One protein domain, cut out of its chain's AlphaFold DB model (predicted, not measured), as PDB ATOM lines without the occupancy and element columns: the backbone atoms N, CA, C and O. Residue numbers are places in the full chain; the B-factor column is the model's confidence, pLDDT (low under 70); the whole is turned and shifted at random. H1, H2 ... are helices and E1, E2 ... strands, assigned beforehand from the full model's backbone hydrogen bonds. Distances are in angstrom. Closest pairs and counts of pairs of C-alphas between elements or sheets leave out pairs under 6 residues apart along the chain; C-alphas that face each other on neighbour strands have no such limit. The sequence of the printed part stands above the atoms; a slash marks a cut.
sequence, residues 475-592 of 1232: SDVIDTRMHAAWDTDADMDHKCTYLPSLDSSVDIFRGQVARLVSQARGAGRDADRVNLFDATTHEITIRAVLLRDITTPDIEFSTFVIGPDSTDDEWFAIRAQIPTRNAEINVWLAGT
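This is residues 475 to 592 of the 1232 residues of an uncharacterized protein of Purpureocillium lilacinum (UniProt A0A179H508). A strongly twisted five-stranded sheet has two helices over one face, in two layers: the long H1 over the E2 and E1 end, the short H2 over edge strand E4. A loop sticks out at residues 548 to 554. The 118 printed residues hold E1, E2, H1, E3, E4, H2, E5 in chain order; the mixed sheet runs E2 E1 E5 E3 E4. The class is mixed, helices and strands, with under half of the residues, 50, in named elements. The whole is compact, radius of gyration of the C-alphas 14.1 A, spanning 38 by 34 by 32 A.

E1, residues 481 to 484, begins at C-alpha (-12.927, 154.265, 96.594). E2 is 496 to 498, H1 506 to 520, 21.3 A long. E3 is 538 to 545, 22.2 A, E4 559 to 562, H2 568 to 575. E5, 582 to 589, 23.7 A, ends at C-alpha (-6.524, 131.774, 93.761).

E1 and E2 form an antiparallel hairpin, N 482 to O 497 2.8 A. E1 and E5 are parallel, N 483 to O 583 2.9 A. E5 and E3 are antiparallel, N 584 to O 543 2.8 A. E3 and E4 form a hairpin, N 562 to O 540 2.8 A. E2, H1, E3, with E1 and E5 between the two strands in the sheet, and E4, H2, E5, with E3 between them, are split strand-helix-strand units, two strands of one sheet that are not neighbours with a helix between them along the chain, and each crossover is right-handed. H1 lies over E1, height 6.4 A, slantwise at 57 degrees on the local plane; its closest C-alphas to E2 are Leu 516 and Thr 497, 5.9 A. H2 lies over E4, height 9.2 A, along it at 15 degrees on the local plane; C-alphas Ile 574 and Phe 560 are closest, 6.7 A. H1 and H2 are close but not clearly touching, C-alphas Val 506 and Asp 568 closest at 5.1 A, a steep tilt of 56 degrees, the same way. In both helices every O i to N i+4 pair is within hydrogen-bond range.

The farthest C-alphas, Ser 475 and Gly 591, are 40.3 A apart. The printed part has no cut. Links E1 to E2, H1 to E3 and E3 to E4 are long. pLDDT is under 70 at 475 to 479, 487 to 494, 521 to 532 and 547 to 553.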
ATOM      1  N   SER A 475      -7.029 168.684 101.157       40.62
ATOM      2  CA  SER A 475      -7.675 167.604 101.949       40.62
ATOM      3  C   SER A 475      -8.652 166.600 101.268       40.62
ATOM      4  O   SER A 475      -9.833 166.850 101.056       40.62
ATOM      5  N   ASP A 476      -8.146 165.372 101.076       43.69
ATOM      6  CA  ASP A 476      -8.787 164.059 101.349       43.69
ATOM      7  C   ASP A 476     -10.089 163.594 100.645       43.69
ATOM      8  O   ASP A 476     -10.435 162.408 100.746       43.69
ATOM      9  N   VAL A 477     -10.794 164.426  99.872       47.38
ATOM     10  CA  VAL A 477     -12.025 164.006  99.159       47.38
ATOM     11  C   VAL A 477     -11.718 163.317  97.816       47.38
ATOM     12  O   VAL A 477     -12.033 163.811  96.739       47.38
ATOM     13  N   ILE A 478     -11.125 162.120  97.880       51.41
ATOM     14  CA  ILE A 478     -11.219 161.136  96.786       51.41
ATOM     15  C   ILE A 478     -12.581 160.445  96.914       51.41
ATOM     16  O   ILE A 478     -12.776 159.667  97.854       51.41
ATOM     17  N   ASP A 479     -13.517 160.736  96.007       67.94
ATOM     18  CA  ASP A 479     -14.918 160.323  96.175       67.94
ATOM     19  C   ASP A 479     -15.172 158.859  95.753       67.94
ATOM     20  O   ASP A 479     -15.950 158.165  96.409       67.94
ATOM     21  N   THR A 480     -14.468 158.326  94.736       85.50
ATOM     22  CA  THR A 480     -14.584 156.908  94.329       85.50
ATOM     23  C   THR A 480     -13.474 156.016  94.898       85.50
ATOM     24  O   THR A 480     -12.295 156.177  94.565       85.50
ATOM     25  N   ARG A 481     -13.842 155.032  95.728       88.31
ATOM     26  CA  ARG A 481     -12.927 154.265  96.594       88.31
ATOM     27  C   ARG A 481     -13.102 152.744  96.494       88.31
ATOM     28  O   ARG A 481     -14.212 152.237  96.339       88.31
ATOM     29  N   MET A 482     -11.998 152.018  96.646       90.56
ATOM     30  CA  MET A 482     -11.938 150.561  96.788       90.56
ATOM     31  C   MET A 482     -11.504 150.181  98.200       90.56
ATOM     32  O   MET A 482     -10.521 150.722  98.710       90.56
ATOM     33  N   HIS A 483     -12.208 149.222  98.793       87.75
ATOM     34  CA  HIS A 483     -12.025 148.769 100.171       87.75
ATOM     35  C   HIS A 483     -11.589 147.301 100.199       87.75
ATOM     36  O   HIS A 483     -12.086 146.488  99.418       87.75
ATOM     37  N   ALA A 484     -10.660 146.959 101.089       86.75
ATOM     38  CA  ALA A 484     -10.183 145.591 101.274       86.75
ATOM     39  C   ALA A 484     -11.180 144.791 102.128       86.75
ATOM     40  O   ALA A 484     -11.203 144.934 103.345       86.75
ATOM     41  N   ALA A 485     -11.988 143.926 101.512       82.25
ATOM     42  CA  ALA A 485     -13.055 143.193 102.204       82.25
ATOM     43  C   ALA A 485     -12.560 142.003 103.061       82.25
ATOM     44  O   ALA A 485     -13.364 141.296 103.668       82.25
ATOM     45  N   TRP A 486     -11.241 141.795 103.129       76.31
ATOM     46  CA  TRP A 486     -10.569 140.902 104.078       76.31
ATOM     47  C   TRP A 486     -10.065 141.628 105.337       76.31
ATOM     48  O   TRP A 486      -9.533 140.975 106.235       76.31
ATOM     49  N   ASP A 487     -10.164 142.958 105.397       65.94
ATOM     50  CA  ASP A 487      -9.737 143.752 106.546       65.94
ATOM     51  C   ASP A 487     -10.935 144.034 107.464       65.94
ATOM     52  O   ASP A 487     -11.983 144.496 107.015       65.94
ATOM     53  N   THR A 488     -10.799 143.694 108.745       60.44
ATOM     54  CA  THR A 488     -11.880 143.746 109.741       60.44
ATOM     55  C   THR A 488     -11.697 144.846 110.788       60.44
ATOM     56  O   THR A 488     -12.502 144.932 111.719       60.44
ATOM     57  N   ASP A 489     -10.677 145.703 110.655       55.09
ATOM     58  CA  ASP A 489     -10.577 146.906 111.490       55.09
ATOM     59  C   ASP A 489     -11.713 147.884 111.165       55.09
ATOM     60  O   ASP A 489     -12.040 148.136 110.009       55.09
ATOM     61  N   ALA A 490     -12.261 148.522 112.199       48.94
ATOM     62  CA  ALA A 490     -13.359 149.482 112.069       48.94
ATOM     63  C   ALA A 490     -12.975 150.815 111.378       48.94
ATOM     64  O   ALA A 490     -13.817 151.702 111.253       48.94
ATOM     65  N   ASP A 491     -11.720 150.973 110.943       56.41
ATOM     66  CA  ASP A 491     -11.146 152.216 110.414       56.41
ATOM     67  C   ASP A 491     -11.050 152.199 108.872       56.41
ATOM     68  O   ASP A 491      -9.979 152.269 108.258       56.41
ATOM     69  N   MET A 492     -12.218 152.044 108.237       53.50
ATOM     70  CA  MET A 492     -12.381 151.906 106.779       53.50
ATOM     71  C   MET A 492     -11.806 153.094 105.984       53.50
ATOM     72  O   MET A 492     -11.346 152.928 104.854       53.50
ATOM     73  N   ASP A 493     -11.798 154.296 106.568       56.69
ATOM     74  CA  ASP A 493     -11.273 155.509 105.930       56.69
ATOM     75  C   ASP A 493      -9.741 155.491 105.766       56.69
ATOM     76  O   ASP A 493      -9.207 156.218 104.927       56.69
ATOM     77  N   HIS A 494      -9.012 154.656 106.514       55.25
ATOM     78  CA  HIS A 494      -7.543 154.637 106.512       55.25
ATOM     79  C   HIS A 494      -6.909 153.524 105.656       55.25
ATOM     80  O   HIS A 494      -5.686 153.499 105.492       55.25
ATOM     81  N   LYS A 495      -7.711 152.633 105.050       70.50
ATOM     82  CA  LYS A 495      -7.222 151.465 104.283       70.50
ATOM     83  C   LYS A 495      -7.864 151.289 102.897       70.50
ATOM     84  O   LYS A 495      -8.005 150.166 102.418       70.50
ATOM     85  N   CYS A 496      -8.230 152.385 102.235       81.75
ATOM     86  CA  CYS A 496      -8.815 152.370 100.889       81.75
ATOM     87  C   CYS A 496      -7.850 152.873  99.788       81.75
ATOM     88  O   CYS A 496      -6.833 153.521 100.058       81.75
ATOM     89  N   THR A 497      -8.171 152.578  98.522       88.06
ATOM     90  CA  THR A 497      -7.502 153.125  97.320       88.06
ATOM     91  C   THR A 497      -8.506 153.734  96.339       88.06
ATOM     92  O   THR A 497      -9.711 153.575  96.501       88.06
ATOM     93  N   TYR A 498      -8.033 154.449  95.315       89.12
ATOM     94  CA  TYR A 498      -8.890 154.997  94.256       89.12
ATOM     95  C   TYR A 498      -9.490 153.883  93.389       89.12
ATOM     96  O   TYR A 498      -8.749 153.062  92.842       89.12
ATOM     97  N   LEU A 499     -10.815 153.890  93.223       91.25
ATOM     98  CA  LEU A 499     -11.514 153.073  92.228       91.25
ATOM     99  C   LEU A 499     -11.330 153.721  90.844       91.25
ATOM    100  O   LEU A 499     -11.830 154.830  90.660       91.25
ATOM    101  N   PRO A 500     -10.653 153.078  89.871       92.12
ATOM    102  CA  PRO A 500     -10.350 153.716  88.591       92.12
ATOM    103  C   PRO A 500     -11.587 154.178  87.811       92.12
ATOM    104  O   PRO A 500     -12.683 153.631  87.964       92.12
ATOM    105  N   SER A 501     -11.401 155.163  86.932       90.12
ATOM    106  CA  SER A 501     -12.435 155.662  86.020       90.12
ATOM    107  C   SER A 501     -12.884 154.605  84.999       90.12
ATOM    108  O   SER A 501     -12.201 153.601  84.779       90.12
ATOM    109  N   LEU A 502     -14.035 154.830  84.356       92.06
ATOM    110  CA  LEU A 502     -14.632 153.885  83.401       92.06
ATOM    111  C   LEU A 502     -13.698 153.534  82.231       92.06
ATOM    112  O   LEU A 502     -13.615 152.373  81.845       92.06
ATOM    113  N   ASP A 503     -12.978 154.522  81.700       88.94
ATOM    114  CA  ASP A 503     -12.145 154.365  80.500       88.94
ATOM    115  C   ASP A 503     -10.744 153.793  80.787       88.94
ATOM    116  O   ASP A 503      -9.977 153.537  79.855       88.94
ATOM    117  N   SER A 504     -10.404 153.589  82.065       93.06
ATOM    118  CA  SER A 504      -9.116 153.038  82.505       93.06
ATOM    119  C   SER A 504      -8.848 151.626  81.967       93.06
ATOM    120  O   SER A 504      -9.767 150.903  81.585       93.06
ATOM    121  N   SER A 505      -7.577 151.219  81.954       95.88
ATOM    122  CA  SER A 505      -7.187 149.850  81.612       95.88
ATOM    123  C   SER A 505      -7.260 148.903  82.810       95.88
ATOM    124  O   SER A 505      -7.136 149.314  83.970       95.88
ATOM    125  N   VAL A 506      -7.388 147.607  82.528       96.12
ATOM    126  CA  VAL A 506      -7.406 146.549  83.552       96.12
ATOM    127  C   VAL A 506      -6.109 146.520  84.380       96.12
ATOM    128  O   VAL A 506      -6.132 146.223  85.575       96.12
ATOM    129  N   ASP A 507      -4.977 146.921  83.793       94.81
ATOM    130  CA  ASP A 507      -3.686 146.983  84.488       94.81
ATOM    131  C   ASP A 507      -3.575 148.177  85.447       94.81
ATOM    132  O   ASP A 507      -2.937 148.061  86.496       94.81
ATOM    133  N   ILE A 508      -4.253 149.298  85.162       94.75
ATOM    134  CA  ILE A 508      -4.391 150.400  86.130       94.75
ATOM    135  C   ILE A 508      -5.168 149.910  87.358       94.75
ATOM    136  O   ILE A 508      -4.764 150.187  88.490       94.75
ATOM    137  N   PHE A 509      -6.234 149.129  87.153       95.62
ATOM    138  CA  PHE A 509      -6.988 148.498  88.236       95.62
ATOM    139  C   PHE A 509      -6.139 147.500  89.043       95.62
ATOM    140  O   PHE A 509      -6.024 147.656  90.262       95.62
ATOM    141  N   ARG A 510      -5.461 146.546  88.385       94.56
ATOM    142  CA  ARG A 510      -4.523 145.607  89.039       94.56
ATOM    143  C   ARG A 510      -3.448 146.346  89.848       94.56
ATOM    144  O   ARG A 510      -3.127 145.931  90.961       94.56
ATOM    145  N   GLY A 511      -2.946 147.476  89.342       92.94
ATOM    146  CA  GLY A 511      -2.003 148.350  90.046       92.94
ATOM    147  C   GLY A 511      -2.565 148.975  91.332       92.94
ATOM    148  O   GLY A 511      -1.879 148.983  92.357       92.94
ATOM    149  N   GLN A 512      -3.818 149.448  91.330       92.50
ATOM    150  CA  GLN A 512      -4.461 149.947  92.558       92.50
ATOM    151  C   GLN A 512      -4.783 148.821  93.553       92.50
ATOM    152  O   GLN A 512      -4.692 149.043  94.760       92.50
ATOM    153  N   VAL A 513      -5.098 147.607  93.086       92.31
ATOM    154  CA  VAL A 513      -5.290 146.435  93.963       92.31
ATOM    155  C   VAL A 513      -3.966 145.996  94.600       92.31
ATOM    156  O   VAL A 513      -3.919 145.777  95.809       92.31
ATOM    157  N   ALA A 514      -2.857 145.984  93.854       90.38
ATOM    158  CA  ALA A 514      -1.523 145.746  94.418       90.38
ATOM    159  C   ALA A 514      -1.142 146.788  95.488       90.38
ATOM    160  O   ALA A 514      -0.541 146.446  96.512       90.38
ATOM    161  N   ARG A 515      -1.531 148.054  95.287       87.69
ATOM    162  CA  ARG A 515      -1.365 149.131  96.273       87.69
ATOM    163  C   ARG A 515      -2.225 148.902  97.526       87.69
ATOM    164  O   ARG A 515      -1.688 148.980  98.628       87.69
ATOM    165  N   LEU A 516      -3.501 148.546  97.360       87.00
ATOM    166  CA  LEU A 516      -4.445 148.243  98.447       87.00
ATOM    167  C   LEU A 516      -3.937 147.092  99.332       87.00
ATOM    168  O   LEU A 516      -3.815 147.239 100.547       87.00
ATOM    169  N   VAL A 517      -3.526 145.982  98.706       85.62
ATOM    170  CA  VAL A 517      -2.896 144.830  99.377       85.62
ATOM    171  C   VAL A 517      -1.613 145.238 100.112       85.62
ATOM    172  O   VAL A 517      -1.352 144.763 101.216       85.62
ATOM    173  N   SER A 518      -0.819 146.147  99.539       81.25
ATOM    174  CA  SER A 518       0.409 146.645 100.175       81.25
ATOM    175  C   SER A 518       0.142 147.549 101.385       81.25
ATOM    176  O   SER A 518       0.941 147.543 102.316       81.25
ATOM    177  N   GLN A 519      -0.969 148.296 101.403       77.81
ATOM    178  CA  GLN A 519      -1.374 149.134 102.540       77.81
ATOM    179  C   GLN A 519      -1.944 148.295 103.697       77.81
ATOM    180  O   GLN A 519      -1.556 148.504 104.846       77.81
ATOM    181  N   ALA A 520      -2.783 147.293 103.408       71.56
ATOM    182  CA  ALA A 520      -3.392 146.424 104.426       71.56
ATOM    183  C   ALA A 520      -2.361 145.638 105.273       71.56
ATOM    184  O   ALA A 520      -2.600 145.334 106.442       71.56
ATOM    185  N   ARG A 521      -1.166 145.361 104.725       63.62
ATOM    186  CA  ARG A 521      -0.075 144.645 105.420       63.62
ATOM    187  C   ARG A 521       0.447 145.315 106.696       63.62
ATOM    188  O   ARG A 521       1.160 144.660 107.450       63.62
ATOM    189  N   GLY A 522       0.129 146.584 106.949       55.84
ATOM    190  CA  GLY A 522       0.588 147.294 108.147       55.84
ATOM    191  C   GLY A 522      -0.138 146.937 109.453       55.84
ATOM    192  O   GLY A 522       0.321 147.364 110.508       55.84
ATOM    193  N   ALA A 523      -1.265 146.213 109.403       52.25
ATOM    194  CA  ALA A 523      -2.271 146.288 110.471       52.25
ATOM    195  C   ALA A 523      -2.384 145.092 111.439       52.25
ATOM    196  O   ALA A 523      -2.773 145.295 112.587       52.25
ATOM    197  N   GLY A 524      -2.086 143.850 111.028       49.41
ATOM    198  CA  GLY A 524      -2.604 142.676 111.752       49.41
ATOM    199  C   GLY A 524      -1.732 141.421 111.767       49.41
ATOM    200  O   GLY A 524      -0.826 141.236 110.957       49.41
ATOM    201  N   ARG A 525      -2.043 140.523 112.714       45.78
ATOM    202  CA  ARG A 525      -1.298 139.276 112.981       45.78
ATOM    203  C   ARG A 525      -1.565 138.130 111.989       45.78
ATOM    204  O   ARG A 525      -0.884 137.119 112.075       45.78
ATOM    205  N   ASP A 526      -2.496 138.309 111.051       46.91
ATOM    206  CA  ASP A 526      -2.858 137.342 109.993       46.91
ATOM    207  C   ASP A 526      -2.096 137.579 108.664       46.91
ATOM    208  O   ASP A 526      -2.476 137.098 107.593       46.91
ATOM    209  N   ALA A 527      -0.998 138.345 108.718       48.28
ATOM    210  CA  ALA A 527      -0.211 138.758 107.553       48.28
ATOM    211  C   ALA A 527       0.292 137.591 106.677       48.28
ATOM    212  O   ALA A 527       0.492 137.783 105.476       48.28
ATOM    213  N   ASP A 528       0.429 136.381 107.236       47.47
ATOM    214  CA  ASP A 528       0.870 135.189 106.504       47.47
ATOM    215  C   ASP A 528      -0.081 134.773 105.364       47.47
ATOM    216  O   ASP A 528       0.368 134.168 104.387       47.47
ATOM    217  N   ARG A 529      -1.369 135.149 105.427       49.56
ATOM    218  CA  ARG A 529      -2.331 134.955 104.323       49.56
ATOM    219  C   ARG A 529      -2.259 136.025 103.230       49.56
ATOM    220  O   ARG A 529      -2.704 135.770 102.119       49.56
ATOM    221  N   VAL A 530      -1.673 137.195 103.500       52.06
ATOM    222  CA  VAL A 530      -1.600 138.342 102.562       52.06
ATOM    223  C   VAL A 530      -0.267 138.339 101.779       52.06
ATOM    224  O   VAL A 530       0.228 139.368 101.294       52.06
ATOM    225  N   ASN A 531       0.348 137.160 101.657       51.28
ATOM    226  CA  ASN A 531       1.632 136.944 101.001       51.28
ATOM    227  C   ASN A 531       1.489 136.935  99.471       51.28
ATOM    228  O   ASN A 531       1.073 135.956  98.870       51.28
ATOM    229  N   LEU A 532       1.895 138.061  98.878       66.75
ATOM    230  CA  LEU A 532       1.946 138.372  97.443       66.75
ATOM    231  C   LEU A 532       0.657 138.091  96.645       66.75
ATOM    232  O   LEU A 532       0.547 137.079  95.965       66.75
ATOM    233  N   PHE A 533      -0.231 139.096  96.584       82.44
ATOM    234  CA  PHE A 533      -1.046 139.273  95.377       82.44
ATOM    235  C   PHE A 533      -0.109 139.354  94.168       82.44
ATOM    236  O   PHE A 533       0.735 140.251  94.081       82.44
ATOM    237  N   ASP A 534      -0.279 138.409  93.256       84.81
ATOM    238  CA  ASP A 534       0.410 138.327  91.979       84.81
ATOM    239  C   ASP A 534      -0.643 138.362  90.871       84.81
ATOM    240  O   ASP A 534      -1.455 137.445  90.726       84.81
ATOM    241  N   ALA A 535      -0.609 139.438  90.085       84.88
ATOM    242  CA  ALA A 535      -1.545 139.700  88.999       84.88
ATOM    243  C   ALA A 535      -1.501 138.652  87.868       84.88
ATOM    244  O   ALA A 535      -2.402 138.644  87.035       84.88
ATOM    245  N   THR A 536      -0.484 137.781  87.830       85.00
ATOM    246  CA  THR A 536      -0.363 136.699  86.840       85.00
ATOM    247  C   THR A 536      -0.997 135.375  87.286       85.00
ATOM    248  O   THR A 536      -1.189 134.487  86.458       85.00
ATOM    249  N   THR A 537      -1.364 135.232  88.568       86.75
ATOM    250  CA  THR A 537      -1.883 133.970  89.143       86.75
ATOM    251  C   THR A 537      -3.156 134.113  89.979       86.75
ATOM    252  O   THR A 537      -3.859 133.122  90.189       86.75
ATOM    253  N   HIS A 538      -3.471 135.318  90.458       90.19
ATOM    254  CA  HIS A 538      -4.611 135.567  91.340       90.19
ATOM    255  C   HIS A 538      -5.831 136.119  90.596       90.19
ATOM    256  O   HIS A 538      -5.719 136.894  89.648       90.19
ATOM    257  N   GLU A 539      -7.012 135.761  91.092       92.06
ATOM    258  CA  GLU A 539      -8.293 136.346  90.701       92.06
ATOM    259  C   GLU A 539      -8.705 137.436  91.692       92.06
ATOM    260  O   GLU A 539      -8.548 137.294  92.905       92.06
ATOM    261  N   ILE A 540      -9.269 138.522  91.173       93.94
ATOM    262  CA  ILE A 540      -9.788 139.637  91.963       93.94
ATOM    263  C   ILE A 540     -11.311 139.625  91.841       93.94
ATOM    264  O   ILE A 540     -11.846 139.807  90.747       93.94
ATOM    265  N   THR A 541     -12.023 139.439  92.949       94.25
ATOM    266  CA  THR A 541     -13.469 139.702  93.009       94.25
ATOM    267  C   THR A 541     -13.710 141.165  93.346       94.25
ATOM    268  O   THR A 541     -13.149 141.657  94.329       94.25
ATOM    269  N   ILE A 542     -14.581 141.828  92.587       95.62
ATOM    270  CA  ILE A 542     -15.047 143.194  92.837       95.62
ATOM    271  C   ILE A 542     -16.576 143.239  92.938       95.62
ATOM    272  O   ILE A 542     -17.280 142.614  92.140       95.62
ATOM    273  N   ARG A 543     -17.092 143.995  93.913       93.81
ATOM    274  CA  ARG A 543     -18.528 144.193  94.159       93.81
ATOM    275  C   ARG A 543     -18.819 145.652  94.513       93.81
ATOM    276  O   ARG A 543     -18.094 146.253  95.294       93.81
ATOM    277  N   ALA A 544     -19.882 146.220  93.949       92.56
ATOM    278  CA  ALA A 544     -20.373 147.558  94.294       92.56
ATOM    279  C   ALA A 544     -20.986 147.587  95.709       92.56
ATOM    280  O   ALA A 544     -21.634 146.621  96.109       92.56
ATOM    281  N   VAL A 545     -20.785 148.671  96.469       87.19
ATOM    282  CA  VAL A 545     -21.237 148.790  97.871       87.19
ATOM    283  C   VAL A 545     -21.741 150.197  98.203       87.19
ATOM    284  O   VAL A 545     -21.251 151.200  97.682       87.19
ATOM    285  N   LEU A 546     -22.711 150.265  99.118       83.12
ATOM    286  CA  LEU A 546     -23.194 151.486  99.763       83.12
ATOM    287  C   LEU A 546     -22.671 151.509 101.210       83.12
ATOM    288  O   LEU A 546     -23.070 150.671 102.011       83.12
ATOM    289  N   LEU A 547     -21.808 152.465 101.575       68.50
ATOM    290  CA  LEU A 547     -21.206 152.559 102.926       68.50
ATOM    291  C   LEU A 547     -22.176 153.064 104.023       68.50
ATOM    292  O   LEU A 547     -21.749 153.657 105.015       68.50
ATOM    293  N   ARG A 548     -23.493 152.937 103.824       62.69
ATOM    294  CA  ARG A 548     -24.541 153.430 104.734       62.69
ATOM    295  C   ARG A 548     -25.758 152.516 104.662       62.69
ATOM    296  O   ARG A 548     -26.114 152.078 103.570       62.69
ATOM    297  N   ASP A 549     -26.417 152.307 105.800       51.53
ATOM    298  CA  ASP A 549     -27.520 151.351 105.992       51.53
ATOM    299  C   ASP A 549     -28.816 151.733 105.245       51.53
ATOM    300  O   ASP A 549     -29.821 152.132 105.836       51.53
ATOM    301  N   ILE A 550     -28.797 151.611 103.917       55.31
ATOM    302  CA  ILE A 550     -29.962 151.713 103.029       55.31
ATOM    303  C   ILE A 550     -30.164 150.348 102.360       55.31
ATOM    304  O   ILE A 550     -30.058 150.183 101.148       55.31
ATOM    305  N   THR A 551     -30.432 149.334 103.181       53.47
ATOM    306  CA  THR A 551     -30.739 147.960 102.755       53.47
ATOM    307  C   THR A 551     -32.215 147.822 102.365       53.47
ATOM    308  O   THR A 551     -32.990 147.090 102.980       53.47
ATOM    309  N   THR A 552     -32.631 148.548 101.325       62.66
ATOM    310  CA  THR A 552     -33.927 148.311 100.666       62.66
ATOM    311  C   THR A 552     -33.870 147.033  99.818       62.66
ATOM    312  O   THR A 552     -32.839 146.790  99.188       62.66
ATOM    313  N   PRO A 553     -34.956 146.239  99.726       61.47
ATOM    314  CA  PRO A 553     -34.962 144.947  99.019       61.47
ATOM    315  C   PRO A 553     -34.718 145.054  97.502       61.47
ATOM    316  O   PRO A 553     -34.427 144.055  96.843       61.47
ATOM    317  N   ASP A 554     -34.815 146.264  96.952       71.75
ATOM    318  CA  ASP A 554     -34.618 146.568  95.534       71.75
ATOM    319  C   ASP A 554     -33.135 146.809  95.176       71.75
ATOM    320  O   ASP A 554     -32.828 147.111  94.023       71.75
ATOM    321  N   ILE A 555     -32.210 146.700  96.145       85.38
ATOM    322  CA  ILE A 555     -30.766 146.917  95.961       85.38
ATOM    323  C   ILE A 555     -29.994 145.636  96.295       85.38
ATOM    324  O   ILE A 555     -29.972 145.200  97.443       85.38
ATOM    325  N   GLU A 556     -29.298 145.065  95.311       88.19
ATOM    326  CA  GLU A 556     -28.321 143.993  95.538       88.19
ATOM    327  C   GLU A 556     -27.254 143.964  94.436       88.19
ATOM    328  O   GLU A 556     -27.557 143.846  93.245       88.19
ATOM    329  N   PHE A 557     -25.981 144.017  94.827       91.44
ATOM    330  CA  PHE A 557     -24.869 144.073  93.883       91.44
ATOM    331  C   PHE A 557     -24.272 142.693  93.597       91.44
ATOM    332  O   PHE A 557     -23.844 141.969  94.495       91.44
ATOM    333  N   SER A 558     -24.202 142.361  92.311       92.75
ATOM    334  CA  SER A 558     -23.474 141.204  91.795       92.75
ATOM    335  C   SER A 558     -21.960 141.343  92.015       92.75
ATOM    336  O   SER A 558     -21.406 142.428  91.832       92.75
ATOM    337  N   THR A 559     -21.279 140.238  92.334       94.25
ATOM    338  CA  THR A 559     -19.807 140.171  92.308       94.25
ATOM    339  C   THR A 559     -19.314 139.802  90.908       94.25
ATOM    340  O   THR A 559     -19.879 138.943  90.227       94.25
ATOM    341  N   PHE A 560     -18.224 140.434  90.482       95.44
ATOM    342  CA  PHE A 560     -17.537 140.159  89.223       95.44
ATOM    343  C   PHE A 560     -16.116 139.671  89.500       95.44
ATOM    344  O   PHE A 560     -15.463 140.186  90.405       95.44
ATOM    345  N   VAL A 561     -15.628 138.703  88.722       94.19
ATOM    346  CA  VAL A 561     -14.236 138.232  88.801       94.19
ATOM    347  C   VAL A 561     -13.423 138.817  87.650       94.19
ATOM    348  O   VAL A 561     -13.870 138.812  86.503       94.19
ATOM    349  N   ILE A 562     -12.224 139.295  87.977       94.75
ATOM    350  CA  ILE A 562     -11.197 139.789  87.060       94.75
ATOM    351  C   ILE A 562      -9.974 138.888  87.248       94.75
ATOM    352  O   ILE A 562      -9.376 138.871  88.325       94.75
ATOM    353  N   GLY A 563      -9.637 138.103  86.226       91.81
ATOM    354  CA  GLY A 563      -8.503 137.174  86.264       91.81
ATOM    355  C   GLY A 563      -7.210 137.781  85.701       91.81
ATOM    356  O   GLY A 563      -7.215 138.929  85.239       91.81
ATOM    357  N   PRO A 564      -6.111 137.004  85.666       88.44
ATOM    358  CA  PRO A 564      -4.871 137.384  84.981       88.44
ATOM    359  C   PRO A 564      -5.075 137.697  83.493       88.44
ATOM    360  O   PRO A 564      -4.562 138.693  82.991       88.44
ATOM    361  N   ASP A 565      -5.908 136.903  82.815       90.62
ATOM    362  CA  ASP A 565      -6.151 137.006  81.368       90.62
ATOM    363  C   ASP A 565      -7.261 138.008  80.992       90.62
ATOM    364  O   ASP A 565      -7.535 138.218  79.810       90.62
ATOM    365  N   SER A 566      -7.927 138.630  81.976       93.62
ATOM    366  CA  SER A 566      -9.020 139.574  81.703       93.62
ATOM    367  C   SER A 566      -8.536 140.798  80.931       93.62
ATOM    368  O   SER A 566      -7.471 141.349  81.226       93.62
ATOM    369  N   THR A 567      -9.341 141.232  79.959       95.19
ATOM    370  CA  THR A 567      -9.003 142.327  79.038       95.19
ATOM    371  C   THR A 567      -9.576 143.671  79.487       95.19
ATOM    372  O   THR A 567     -10.455 143.751  80.345       95.19
ATOM    373  N   ASP A 568      -9.118 144.742  78.845       96.00
ATOM    374  CA  ASP A 568      -9.679 146.088  78.974       96.00
ATOM    375  C   ASP A 568     -11.186 146.167  78.668       96.00
ATOM    376  O   ASP A 568     -11.916 146.893  79.339       96.00
ATOM    377  N   ASP A 569     -11.664 145.421  77.669       95.06
ATOM    378  CA  ASP A 569     -13.080 145.394  77.286       95.06
ATOM    379  C   ASP A 569     -13.930 144.684  78.351       95.06
ATOM    380  O   ASP A 569     -15.048 145.107  78.659       95.06
ATOM    381  N   GLU A 570     -13.381 143.631  78.966       94.19
ATOM    382  CA  GLU A 570     -14.000 142.983  80.122       94.19
ATOM    383  C   GLU A 570     -14.034 143.905  81.340       94.19
ATOM    384  O   GLU A 570     -15.057 143.983  82.024       94.19
ATOM    385  N   TRP A 571     -12.937 144.622  81.600       96.19
ATOM    386  CA  TRP A 571     -12.850 145.591  82.687       96.19
ATOM    387  C   TRP A 571     -13.833 146.746  82.494       96.19
ATOM    388  O   TRP A 571     -14.569 147.048  83.427       96.19
ATOM    389  N   PHE A 572     -13.946 147.322  81.294       96.88
ATOM    390  CA  PHE A 572     -14.945 148.349  80.972       96.88
ATOM    391  C   PHE A 572     -16.377 147.853  81.241       96.88
ATOM    392  O   PHE A 572     -17.156 148.522  81.923       96.88
ATOM    393  N   ALA A 573     -16.713 146.640  80.783       95.75
ATOM    394  CA  ALA A 573     -18.026 146.034  81.010       95.75
ATOM    395  C   ALA A 573     -18.314 145.740  82.498       95.75
ATOM    396  O   ALA A 573     -19.463 145.839  82.934       95.75
ATOM    397  N   ILE A 574     -17.298 145.392  83.296       96.38
ATOM    398  CA  ILE A 574     -17.416 145.211  84.753       96.38
ATOM    399  C   ILE A 574     -17.532 146.568  85.461       96.38
ATOM    400  O   ILE A 574     -18.437 146.769  86.268       96.38
ATOM    401  N   ARG A 575     -16.668 147.531  85.127       95.81
ATOM    402  CA  ARG A 575     -16.616 148.857  85.752       95.81
ATOM    403  C   ARG A 575     -17.894 149.655  85.519       95.81
ATOM    404  O   ARG A 575     -18.340 150.341  86.439       95.81
ATOM    405  N   ALA A 576     -18.524 149.499  84.354       95.81
ATOM    406  CA  ALA A 576     -19.840 150.058  84.046       95.81
ATOM    407  C   ALA A 576     -20.993 149.456  84.880       95.81
ATOM    408  O   ALA A 576     -22.058 150.061  84.973       95.81
ATOM    409  N   GLN A 577     -20.792 148.283  85.493       95.56
ATOM    410  CA  GLN A 577     -21.740 147.642  86.416       95.56
ATOM    411  C   GLN A 577     -21.477 147.980  87.893       95.56
ATOM    412  O   GLN A 577     -22.118 147.415  88.777       95.56
ATOM    413  N   ILE A 578     -20.587 148.941  88.159       94.62
ATOM    414  CA  ILE A 578     -20.301 149.487  89.491       94.62
ATOM    415  C   ILE A 578     -20.739 150.966  89.490       94.62
ATOM    416  O   ILE A 578     -19.912 151.859  89.293       94.62
ATOM    417  N   PRO A 579     -22.049 151.258  89.630       91.50
ATOM    418  CA  PRO A 579     -22.562 152.628  89.590       91.50
ATOM    419  C   PRO A 579     -22.391 153.381  90.916       91.50
ATOM    420  O   PRO A 579     -22.668 154.574  90.971       91.50
ATOM    421  N   THR A 580     -21.976 152.699  91.984       90.44
ATOM    422  CA  THR A 580     -21.638 153.293  93.280       90.44
ATOM    423  C   THR A 580     -20.222 153.859  93.262       90.44
ATOM    424  O   THR A 580     -19.344 153.363  92.552       90.44
ATOM    425  N   ARG A 581     -19.952 154.856  94.111       87.44
ATOM    426  CA  ARG A 581     -18.582 155.353  94.311       87.44
ATOM    427  C   ARG A 581     -17.690 154.376  95.084       87.44
ATOM    428  O   ARG A 581     -16.477 154.408  94.913       87.44
ATOM    429  N   ASN A 582     -18.274 153.503  95.906       88.75
ATOM    430  CA  ASN A 582     -17.544 152.513  96.698       88.75
ATOM    431  C   ASN A 582     -17.637 151.108  96.088       88.75
ATOM    432  O   ASN A 582     -18.705 150.703  95.618       88.75
ATOM    433  N   ALA A 583     -16.537 150.360  96.161       92.81
ATOM    434  CA  ALA A 583     -16.483 148.937  95.838       92.81
ATOM    435  C   ALA A 583     -15.662 148.141  96.869       92.81
ATOM    436  O   ALA A 583     -14.634 148.610  97.357       92.81
ATOM    437  N   GLU A 584     -16.102 146.923  97.169       91.31
ATOM    438  CA  GLU A 584     -15.345 145.906  97.902       91.31
ATOM    439  C   GLU A 584     -14.443 145.117  96.949       91.31
ATOM    440  O   GLU A 584     -14.855 144.765  95.839       91.31
ATOM    441  N   ILE A 585     -13.235 144.798  97.417       92.50
ATOM    442  CA  ILE A 585     -12.251 143.957  96.736       92.50
ATOM    443  C   ILE A 585     -11.897 142.768  97.632       92.50
ATOM    444  O   ILE A 585     -11.551 142.956  98.797       92.50
ATOM    445  N   ASN A 586     -11.895 141.562  97.063       90.00
ATOM    446  CA  ASN A 586     -11.237 140.381  97.634       90.00
ATOM    447  C   ASN A 586     -10.299 139.741  96.595       90.00
ATOM    448  O   ASN A 586     -10.531 139.854  95.390       90.00
ATOM    449  N   VAL A 587      -9.237 139.082  97.065       89.44
ATOM    450  CA  VAL A 587      -8.206 138.430  96.237       89.44
ATOM    451  C   VAL A 587      -8.203 136.928  96.518       89.44
ATOM    452  O   VAL A 587      -8.212 136.516  97.675       89.44
ATOM    453  N   TRP A 588      -8.171 136.115  95.460       87.94
ATOM    454  CA  TRP A 588      -8.319 134.659  95.517       87.94
ATOM    455  C   TRP A 588      -7.342 133.944  94.577       87.94
ATOM    456  O   TRP A 588      -6.735 134.554  93.697       87.94
ATOM    457  N   LEU A 589      -7.219 132.625  94.731       84.25
ATOM    458  CA  LEU A 589      -6.524 131.774  93.761       84.25
ATOM    459  C   LEU A 589      -7.405 131.543  92.521       84.25
ATOM    460  O   LEU A 589      -8.631 131.467  92.636       84.25
ATOM    461  N   ALA A 590      -6.792 131.397  91.346       83.56
ATOM    462  CA  ALA A 590      -7.527 131.245  90.092       83.56
ATOM    463  C   ALA A 590      -8.486 130.033  90.063       83.56
ATOM    464  O   ALA A 590      -8.097 128.887  90.308       83.56
ATOM    465  N   GLY A 591      -9.741 130.278  89.688       79.50
ATOM    466  CA  GLY A 591     -10.829 129.310  89.638       79.50
ATOM    467  C   GLY A 591     -11.635 129.167  90.927       79.50
ATOM    468  O   GLY A 591     -12.432 128.234  91.000       79.50
ATOM    469  N   THR A 592     -11.446 130.035  91.930       83.88
ATOM    470  CA  THR A 592     -12.167 129.930  93.219       83.88
ATOM    471  C   THR A 592     -13.672 130.177  93.051       83.88
ATOM    472  O   THR A 592     -14.478 129.436  93.607       83.88
TER     473      THR A 592